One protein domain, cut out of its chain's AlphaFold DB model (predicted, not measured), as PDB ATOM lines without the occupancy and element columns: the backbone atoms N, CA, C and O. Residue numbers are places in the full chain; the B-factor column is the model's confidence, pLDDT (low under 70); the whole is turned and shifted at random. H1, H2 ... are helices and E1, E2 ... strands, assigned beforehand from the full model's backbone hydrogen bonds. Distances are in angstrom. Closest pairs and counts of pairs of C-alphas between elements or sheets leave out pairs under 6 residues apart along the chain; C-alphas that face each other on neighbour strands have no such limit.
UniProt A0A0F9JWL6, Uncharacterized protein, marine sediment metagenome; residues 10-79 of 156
ATOM      1  N   CYS A  10      50.073  31.699  -6.937       92.81
ATOM      2  CA  CYS A  10      49.757  31.280  -8.306       92.81
ATOM      3  C   CYS A  10      49.232  32.413  -9.205       92.81
ATOM      4  O   CYS A  10      49.471  32.374 -10.416       92.81
ATOM      5  N   ASP A  11      48.585  33.427  -8.627       94.38
ATOM      6  CA  ASP A  11      48.003  34.551  -9.364       94.38
ATOM      7  C   ASP A  11      49.053  35.420 -10.073       94.38
ATOM      8  O   ASP A  11      48.768  35.953 -11.142       94.38
ATOM      9  N   ASP A  12      50.281  35.519  -9.556       94.94
ATOM     10  CA  ASP A  12      51.335  36.301 -10.217       94.94
ATOM     11  C   ASP A  12      51.761  35.665 -11.546       94.94
ATOM     12  O   ASP A  12      51.893  36.353 -12.559       94.94
ATOM     13  N   TYR A  13      51.872  34.334 -11.575       95.44
ATOM     14  CA  TYR A  13      52.164  33.585 -12.800       95.44
ATOM     15  C   TYR A  13      50.986  33.620 -13.765       95.44
ATOM     16  O   TYR A  13      51.177  33.767 -14.968       95.44
ATOM     17  N   ILE A  14      49.764  33.498 -13.243       95.81
ATOM     18  CA  ILE A  14      48.548  33.590 -14.052       95.81
ATOM     19  C   ILE A  14      48.465  34.957 -14.735       95.81
ATOM     20  O   ILE A  14      48.228  35.015 -15.941       95.81
ATOM     21  N   ARG A  15      48.697  36.040 -13.989       96.25
ATOM     22  CA  ARG A  15      48.704  37.402 -14.524       96.25
ATOM     23  C   ARG A  15      49.724  37.541 -15.647       96.25
ATOM     24  O   ARG A  15      49.358  37.953 -16.740       96.25
ATOM     25  N   GLU A  16      50.961  37.112 -15.407       96.75
ATOM     26  CA  GLU A  16      52.030  37.162 -16.407       96.75
ATOM     27  C   GLU A  16      51.677  36.366 -17.682       96.75
ATOM     28  O   GLU A  16      51.893  36.847 -18.798       96.75
ATOM     29  N   GLU A  17      51.129  35.154 -17.542       97.50
ATOM     30  CA  GLU A  17      50.723  34.298 -18.669       97.50
ATOM     31  C   GLU A  17      49.590  34.943 -19.502       97.50
ATOM     32  O   GLU A  17      49.644  34.918 -20.739       97.50
ATOM     33  N   LEU A  18      48.593  35.552 -18.842       96.94
ATOM     34  CA  LEU A  18      47.461  36.236 -19.484       96.94
ATOM     35  C   LEU A  18      47.876  37.551 -20.163       96.94
ATOM     36  O   LEU A  18      47.483  37.799 -21.306       96.94
ATOM     37  N   GLU A  19      48.704  38.366 -19.504       96.38
ATOM     38  CA  GLU A  19      49.227  39.625 -20.052       96.38
ATOM     39  C   GLU A  19      50.060  39.378 -21.311       96.38
ATOM     40  O   GLU A  19      49.861  40.049 -22.326       96.38
ATOM     41  N   LYS A  20      50.936  38.361 -21.297       97.25
ATOM     42  CA  LYS A  20      51.736  37.969 -22.472       97.25
ATOM     43  C   LYS A  20      50.882  37.577 -23.675       97.25
ATOM     44  O   LYS A  20      51.283  37.834 -24.807       97.25
ATOM     45  N   ALA A  21      49.721  36.969 -23.436       96.94
ATOM     46  CA  ALA A  21      48.778  36.599 -24.485       96.94
ATOM     47  C   ALA A  21      47.842  37.758 -24.887       96.94
ATOM     48  O   ALA A  21      47.111  37.662 -25.878       96.94
ATOM     49  N   GLY A  22      47.850  38.869 -24.144       95.81
ATOM     50  CA  GLY A  22      46.930  39.988 -24.335       95.81
ATOM     51  C   GLY A  22      45.476  39.581 -24.088       95.81
ATOM     52  O   GLY A  22      44.616  39.870 -24.930       95.81
ATOM     53  N   ILE A  23      45.240  38.859 -22.989       95.69
ATOM     54  CA  ILE A  23      43.925  38.434 -22.488       95.69
ATOM     55  C   ILE A  23      43.534  39.348 -21.319       95.69
ATOM     56  O   ILE A  23      44.370  39.659 -20.473       95.69
ATOM     57  N   GLY A  24      42.267  39.771 -21.259       93.62
ATOM     58  CA  GLY A  24      41.753  40.571 -20.146       93.62
ATOM     59  C   GLY A  24      41.705  39.766 -18.846       93.62
ATOM     60  O   GLY A  24      41.433  38.565 -18.869       93.62
ATOM     61  N   ILE A  25      41.960  40.424 -17.716       93.44
ATOM     62  CA  ILE A  25      42.088  39.784 -16.402       93.44
ATOM     63  C   ILE A  25      40.955  40.249 -15.493       93.44
ATOM     64  O   ILE A  25      40.711  41.443 -15.349       93.44
ATOM     65  N   TYR A  26      40.296  39.289 -14.851       91.44
ATOM     66  CA  TYR A  26      39.156  39.509 -13.970       91.44
ATOM     67  C   TYR A  26      39.428  38.889 -12.603       91.44
ATOM     68  O   TYR A  26      39.865  37.740 -12.515       91.44
ATOM     69  N   ASN A  27      39.156  39.641 -11.540       91.25
ATOM     70  CA  ASN A  27      39.308  39.181 -10.164       91.25
ATOM     71  C   ASN A  27      37.997  38.545  -9.672       91.25
ATOM     72  O   ASN A  27      36.933  39.145  -9.791       91.25
ATOM     73  N   LEU A  28      38.060  37.340  -9.113       87.81
ATOM     74  CA  LEU A  28      36.904  36.628  -8.559       87.81
ATOM     75  C   LEU A  28      36.592  37.011  -7.103       87.81
ATOM     76  O   LEU A  28      35.536  36.650  -6.591       87.81
ATOM     77  N   GLY A  29      37.485  37.741  -6.433       83.44
ATOM     78  CA  GLY A  29      37.363  38.188  -5.042       83.44
ATOM     79  C   GLY A  29      37.777  37.132  -4.016       83.44
ATOM     80  O   GLY A  29      38.432  37.462  -3.033       83.44
ATOM     81  N   GLU A  30      37.458  35.861  -4.263       82.38
ATOM     82  CA  GLU A  30      37.863  34.736  -3.415       82.38
ATOM     83  C   GLU A  30      38.352  33.550  -4.260       82.38
ATOM     84  O   GLU A  30      37.829  33.315  -5.358       82.38
ATOM     85  N   PRO A  31      39.337  32.774  -3.770       80.75
ATOM     86  CA  PRO A  31      39.841  31.624  -4.500       80.75
ATOM     87  C   PRO A  31      38.789  30.516  -4.587       80.75
ATOM     88  O   PRO A  31      38.108  30.174  -3.615       80.75
ATOM     89  N   GLY A  32      38.669  29.921  -5.774       71.56
ATOM     90  CA  GLY A  32      37.785  28.781  -5.998       71.56
ATOM     91  C   GLY A  32      38.232  27.522  -5.243       71.56
ATOM     92  O   GLY A  32      39.374  27.389  -4.812       71.56
ATOM     93  N   ARG A  33      37.342  26.524  -5.139       76.44
ATOM     94  CA  ARG A  33      37.650  25.194  -4.561       76.44
ATOM     95  C   ARG A  33      38.423  24.281  -5.530       76.44
ATOM     96  O   ARG A  33      38.117  23.093  -5.630       76.44
ATOM     97  N   SER A  34      39.363  24.829  -6.292       83.25
ATOM     98  CA  SER A  34      40.224  24.077  -7.213       83.25
ATOM     99  C   SER A  34      41.570  23.742  -6.578       83.25
ATOM    100  O   SER A  34      41.991  24.367  -5.611       83.25
ATOM    101  N   GLU A  35      42.277  22.765  -7.150       86.62
ATOM    102  CA  GLU A  35      43.646  22.434  -6.723       86.62
ATOM    103  C   GLU A  35      44.631  23.588  -6.944       86.62
ATOM    104  O   GLU A  35      45.648  23.676  -6.261       86.62
ATOM    105  N   VAL A  36      44.327  24.481  -7.887       87.19
ATOM    106  CA  VAL A  36      45.009  25.766  -8.052       87.19
ATOM    107  C   VAL A  36      44.155  26.826  -7.348       87.19
ATOM    108  O   VAL A  36      43.034  27.055  -7.809       87.19
ATOM    109  N   PRO A  37      44.622  27.453  -6.257       88.25
ATOM    110  CA  PRO A  37      43.829  28.397  -5.468       88.25
ATOM    111  C   PRO A  37      43.845  29.810  -6.080       88.25
ATOM    112  O   PRO A  37      44.144  30.780  -5.392       88.25
ATOM    113  N   TYR A  38      43.568  29.930  -7.382       89.12
ATOM    114  CA  TYR A  38      43.622  31.213  -8.087       89.12
ATOM    115  C   TYR A  38      42.417  32.100  -7.771       89.12
ATOM    116  O   TYR A  38      41.299  31.605  -7.585       89.12
ATOM    117  N   THR A  39      42.636  33.414  -7.792       91.31
ATOM    118  CA  THR A  39      41.571  34.433  -7.776       91.31
ATOM    119  C   THR A  39      41.416  35.127  -9.126       91.31
ATOM    120  O   THR A  39      40.440  35.845  -9.336       91.31
ATOM    121  N   LEU A  40      42.339  34.892 -10.063       92.50
ATOM    122  CA  LEU A  40      42.318  35.513 -11.384       92.50
ATOM    123  C   LEU A  40      41.690  34.627 -12.460       92.50
ATOM    124  O   LEU A  40      41.912  33.421 -12.539       92.50
ATOM    125  N   TYR A  41      40.946  35.271 -13.348       91.44
ATOM    126  CA  TYR A  41      40.209  34.649 -14.435       91.44
ATOM    127  C   TYR A  41      40.494  35.398 -15.739       91.44
ATOM    128  O   TYR A  41      40.502  36.627 -15.753       91.44
ATOM    129  N   GLY A  42      40.733  34.686 -16.841       94.25
ATOM    130  CA  GLY A  42      40.970  35.322 -18.138       94.25
ATOM    131  C   GLY A  42      39.686  35.461 -18.954       94.25
ATOM    132  O   GLY A  42      38.859  34.546 -18.976       94.25
ATOM    133  N   GLY A  43      39.531  36.573 -19.673       94.88
ATOM    134  CA  GLY A  43      38.414  36.801 -20.590       94.88
ATOM    135  C   GLY A  43      38.827  37.552 -21.858       94.88
ATOM    136  O   GLY A  43      39.685  38.434 -21.816       94.88
ATOM    137  N   LEU A  44      38.231  37.193 -22.998       95.44
ATOM    138  CA  LEU A  44      38.578  37.733 -24.318       95.44
ATOM    139  C   LEU A  44      37.346  37.856 -25.233       95.44
ATOM    140  O   LEU A  44      36.441  37.020 -25.180       95.44
ATOM    141  N   GLY A  45      37.330  38.874 -26.102       91.69
ATOM    142  CA  GLY A  45      36.229  39.130 -27.042       91.69
ATOM    143  C   GLY A  45      35.002  39.763 -26.391       91.69
ATOM    144  O   GLY A  45      33.879  39.392 -26.725       91.69
ATOM    145  N   GLY A  46      35.238  40.632 -25.408       85.56
ATOM    146  CA  GLY A  46      34.257  41.504 -24.769       85.56
ATOM    147  C   GLY A  46      34.773  42.941 -24.760       85.56
ATOM    148  O   GLY A  46      35.968  43.162 -24.974       85.56
ATOM    149  N   GLU A  47      33.888  43.906 -24.516       79.00
ATOM    150  CA  GLU A  47      34.295  45.307 -24.380       79.00
ATOM    151  C   GLU A  47      35.206  45.482 -23.151       79.00
ATOM    152  O   GLU A  47      34.919  44.900 -22.096       79.00
ATOM    153  N   PRO A  48      36.298  46.261 -23.252       71.56
ATOM    154  CA  PRO A  48      37.128  46.584 -22.101       71.56
ATOM    155  C   PRO A  48      36.306  47.279 -21.014       71.56
ATOM    156  O   PRO A  48      35.470  48.135 -21.308       71.56
ATOM    157  N   LEU A  49      36.584  46.952 -19.754       76.12
ATOM    158  CA  LEU A  49      36.081  47.748 -18.639       76.12
ATOM    159  C   LEU A  49      36.786  49.105 -18.639       76.12
ATOM    160  O   LEU A  49      37.988  49.192 -18.901       76.12
ATOM    161  N   ASP A  50      36.038  50.160 -18.330       83.69
ATOM    162  CA  ASP A  50      36.645  51.439 -17.984       83.69
ATOM    163  C   ASP A  50      37.352  51.351 -16.619       83.69
ATOM    164  O   ASP A  50      37.254  50.359 -15.889       83.69
ATOM    165  N   GLU A  51      38.108  52.392 -16.271       85.00
ATOM    166  CA  GLU A  51      38.885  52.423 -15.025       85.00
ATOM    167  C   GLU A  51      37.997  52.268 -13.777       85.00
ATOM    168  O   GLU A  51      38.404  51.646 -12.791       85.00
ATOM    169  N   GLU A  52      36.771  52.801 -13.816       85.25
ATOM    170  CA  GLU A  52      35.813  52.694 -12.716       85.25
ATOM    171  C   GLU A  52      35.307  51.255 -12.557       85.25
ATOM    172  O   GLU A  52      35.320  50.715 -11.444       85.25
ATOM    173  N   GLY A  53      34.925  50.615 -13.665       82.44
ATOM    174  CA  GLY A  53      34.496  49.224 -13.717       82.44
ATOM    175  C   GLY A  53      35.598  48.264 -13.278       82.44
ATOM    176  O   GLY A  53      35.349  47.398 -12.434       82.44
ATOM    177  N   GLN A  54      36.827  48.461 -13.765       83.31
ATOM    178  CA  GLN A  54      37.983  47.674 -13.331       83.31
ATOM    179  C   GLN A  54      38.232  47.855 -11.828       83.31
ATOM    180  O   GLN A  54      38.324  46.873 -11.091       83.31
ATOM    181  N   GLY A  55      38.236  49.099 -11.339       82.94
ATOM    182  CA  GLY A  55      38.442  49.390  -9.922       82.94
ATOM    183  C   GLY A  55      37.345  48.822  -9.014       82.94
ATOM    184  O   GLY A  55      37.626  48.436  -7.878       82.94
ATOM    185  N   PHE A  56      36.092  48.759  -9.478       83.75
ATOM    186  CA  PHE A  56      35.011  48.086  -8.754       83.75
ATOM    187  C   PHE A  56      35.269  46.579  -8.646       83.75
ATOM    188  O   PHE A  56      35.178  46.025  -7.548       83.75
ATOM    189  N   MET A  57      35.632  45.931  -9.756       81.88
ATOM    190  CA  MET A  57      35.912  44.492  -9.774       81.88
ATOM    191  C   MET A  57      37.128  44.122  -8.926       81.88
ATOM    192  O   MET A  57      37.062  43.149  -8.182       81.88
ATOM    193  N   ASP A  58      38.198  44.915  -8.956       82.94
ATOM    194  CA  ASP A  58      39.397  44.649  -8.153       82.94
ATOM    195  C   ASP A  58      39.106  44.668  -6.644       82.94
ATOM    196  O   ASP A  58      39.736  43.940  -5.879       82.94
ATOM    197  N   ARG A  59      38.137  45.488  -6.207       83.94
ATOM    198  CA  ARG A  59      37.744  45.605  -4.792       83.94
ATOM    199  C   ARG A  59      36.744  44.550  -4.336       83.94
ATOM    200  O   ARG A  59      36.746  44.202  -3.157       83.94
ATOM    201  N   HIS A  60      35.850  44.116  -5.220       84.31
ATOM    202  CA  HIS A  60      34.679  43.318  -4.838       84.31
ATOM    203  C   HIS A  60      34.652  41.912  -5.441       84.31
ATOM    204  O   HIS A  60      33.853  41.086  -5.001       84.31
ATOM    205  N   GLY A  61      35.514  41.634  -6.415       85.19
ATOM    206  CA  GLY A  61      35.432  40.444  -7.243       85.19
ATOM    207  C   GLY A  61      34.228  40.458  -8.188       85.19
ATOM    208  O   GLY A  61      33.322  41.292  -8.094       85.19
ATOM    209  N   VAL A  62      34.198  39.505  -9.114       84.75
ATOM    210  CA  VAL A  62      33.070  39.268 -10.015       84.75
ATOM    211  C   VAL A  62      32.813  37.770 -10.168       84.75
ATOM    212  O   VAL A  62      33.728  36.957 -10.272       84.75
ATOM    213  N   ALA A  63      31.537  37.385 -10.196       84.81
ATOM    214  CA  ALA A  63      31.157  36.000 -10.433       84.81
ATOM    215  C   ALA A  63      31.479  35.574 -11.877       84.81
ATOM    216  O   ALA A  63      31.213  36.303 -12.832       84.81
ATOM    217  N   VAL A  64      31.965  34.343 -12.052       81.19
ATOM    218  CA  VAL A  64      32.327  33.781 -13.369       81.19
ATOM    219  C   VAL A  64      31.175  33.833 -14.380       81.19
ATOM    220  O   VAL A  64      31.402  34.096 -15.560       81.19
ATOM    221  N   ASP A  65      29.937  33.595 -13.946       84.94
ATOM    222  CA  ASP A  65      28.779  33.626 -14.847       84.94
ATOM    223  C   ASP A  65      28.477  35.040 -15.354       84.94
ATOM    224  O   ASP A  65      28.059  35.205 -16.501       84.94
ATOM    225  N   SER A  66      28.769  36.065 -14.547       85.31
ATOM    226  CA  SER A  66      28.746  37.450 -15.009       85.31
ATOM    227  C   SER A  66      29.830  37.677 -16.061       85.31
ATOM    228  O   SER A  66      29.518  38.246 -17.100       85.31
ATOM    229  N   ILE A  67      31.049  37.150 -15.869       85.06
ATOM    230  CA  ILE A  67      32.133  37.235 -16.871       85.06
ATOM    231  C   ILE A  67      31.697  36.679 -18.225       85.06
ATOM    232  O   ILE A  67      31.755  37.365 -19.246       85.06
ATOM    233  N   LYS A  68      31.171  35.455 -18.228       86.19
ATOM    234  CA  LYS A  68      30.696  34.769 -19.442       86.19
ATOM    235  C   LYS A  68      29.591  35.512 -20.193       86.19
ATOM    236  O   LYS A  68      29.350  35.201 -21.353       86.19
ATOM    237  N   SER A  69      28.887  36.440 -19.544       86.12
ATOM    238  CA  SER A  69      27.836  37.224 -20.202       86.12
ATOM    239  C   SER A  69      28.375  38.347 -21.091       86.12
ATOM    240  O   SER A  69      27.644  38.806 -21.968       86.12
ATOM    241  N   PHE A  70      29.629  38.772 -20.893       86.94
ATOM    242  CA  PHE A  70      30.218  39.901 -21.614       86.94
ATOM    243  C   PHE A  70      31.483  39.556 -22.409       86.94
ATOM    244  O   PHE A  70      31.877  40.357 -23.251       86.94
ATOM    245  N   VAL A  71      32.105  38.388 -22.196       91.94
ATOM    246  CA  VAL A  71      33.223  37.896 -23.024       91.94
ATOM    247  C   VAL A  71      32.826  36.695 -23.876       91.94
ATOM    248  O   VAL A  71      32.004  35.872 -23.477       91.94
ATOM    249  N   SER A  72      33.479  36.552 -25.028       94.25
ATOM    250  CA  SER A  72      33.287  35.415 -25.938       94.25
ATOM    251  C   SER A  72      34.081  34.172 -25.519       94.25
ATOM    252  O   SER A  72      33.647  33.043 -25.757       94.25
ATOM    253  N   PHE A  73      35.240  34.373 -24.887       96.50
ATOM    254  CA  PHE A  73      36.124  33.306 -24.428       96.50
ATOM    255  C   PHE A  73      36.539  33.528 -22.984       96.50
ATOM    256  O   PHE A  73      36.880  34.642 -22.587       96.50
ATOM    257  N   THR A  74      36.574  32.442 -22.223       95.69
ATOM    258  CA  THR A  74      37.023  32.421 -20.832       95.69
ATOM    259  C   THR A  74      38.179  31.457 -20.639       95.69
ATOM    260  O   THR A  74      38.162  30.367 -21.216       95.69
ATOM    261  N   PHE A  75      39.124  31.827 -19.779       96.19
ATOM    262  CA  PHE A  75      40.349  31.085 -19.509       96.19
ATOM    263  C   PHE A  75      40.470  30.828 -18.008       96.19
ATOM    264  O   PHE A  75      40.463  31.763 -17.206       96.19
ATOM    265  N   THR A  76      40.599  29.559 -17.627       94.31
ATOM    266  CA  THR A  76      40.831  29.136 -16.241       94.31
ATOM    267  C   THR A  76      42.083  28.306 -16.114       94.31
ATOM    268  O   THR A  76      42.425  27.508 -16.991       94.31
ATOM    269  N   ARG A  77      42.766  28.463 -14.985       93.44
ATOM    270  CA  ARG A  77      43.993  27.724 -14.740       93.44
ATOM    271  C   ARG A  77      43.711  26.331 -14.178       93.44
ATOM    272  O   ARG A  77      42.868  26.168 -13.300       93.44
ATOM    273  N   ALA A  78      44.450  25.331 -14.659       91.44
ATOM    274  CA  ALA A  78      44.456  23.974 -14.110       91.44
ATOM    275  C   ALA A  78      45.874  23.388 -14.131       91.44
ATOM    276  O   ALA A  78      46.470  23.253 -15.194       91.44
ATOM    277  N   TRP A  79      46.428  23.026 -12.968       92.31
ATOM    278  CA  TRP A  79      47.799  22.512 -12.806       92.31
ATOM    279  C   TRP A  79      48.831  23.257 -13.657       92.31
ATOM    280  O   TRP A  79      49.264  24.341 -13.289       92.31
TER     281      TRP A  79
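What this domain is: This is residues 10 to 79 of the 156 residues of an uncharacterized protein of marine sediment metagenome (UniProt A0A0F9JWL6). A small sheet of three strands stands between two helices: H1 covers one face and the short H3 the other, both over the inner strand E2 and running along it. The third helix, H2, sits off the edge strand E1 and only grazes the sheet, while residues 28 to 39 make a long loop between E1 and E2. The printed part has 70 residues with three named helices and three named strands, in the order H1, E1, E2, H2, H3, E3; the sheet runs E1, E2, E3, is antiparallel throughout, and the class is mixed, helices and strands. The whole is compact and rounded, with a radius of gyration of the C-alphas of 11.3 A and spans of 30 by 25 by 20 A.

How they stand to each other: Begin at the inner strand E2, residues 40 to 44. On one side of it find E1, residues 24 to 27, antiparallel at 147 degrees, with N 26 and O 41 within hydrogen-bond range at 2.8 A; the two form a hairpin. On the other side find E3, residues 73 to 78, antiparallel at 149 degrees, with N 75 and O 42 at 2.8 A. H1, residues 10 to 21, is on the sheet at a height of 8.9 A, over E2 and along it at 3 degrees on the local plane; the closest C-alphas of H1 and E2 are those of Asp 11 and Leu 40, 6.1 A apart. H3, residues 64 to 70, is on the opposite face at a height of 8.6 A, over E2 and along it at 21 degrees on the local plane; its closest C-alpha pair with E2 is Ile 67 and Gly 43, 7.3 A. H2, residues 51 to 60, only grazes the sheet with residues 54 to 60; the C-alphas of Asp 58 and Asn 27 in E1 come closest, at 5.8 A. The three helices are apart from one another. Every O i to N i+4 pair is within hydrogen-bond range in H1 and H2, and 2 of 3 in H3.

Where its parts are: Find C-alpha 10 at (49.757, 31.280, -8.306); from there H1 runs 17.1 A to C-alpha 21. E2 starts at C-alpha 40, (42.318, 35.513, -11.384), and covers 13.6 A. H2 measures 14.3 A, and E3 runs 16.2 A to C-alpha 78 at (44.456, 23.974, -14.110). E1 and H3 are shorter, 10.4 A and 10.5 A.

The domain as a whole: The C-alphas farthest apart are those of Glu 52 and Trp 79, 32.5 A. The printed part has no cut. The link E1 to E2, 12 residues, is long; E2 to H2 is short, and H1 to E1, H2 to H3 and H3 to E3 are tight. The mean pLDDT of the printed part is 88.7, and no printed residue is under 70.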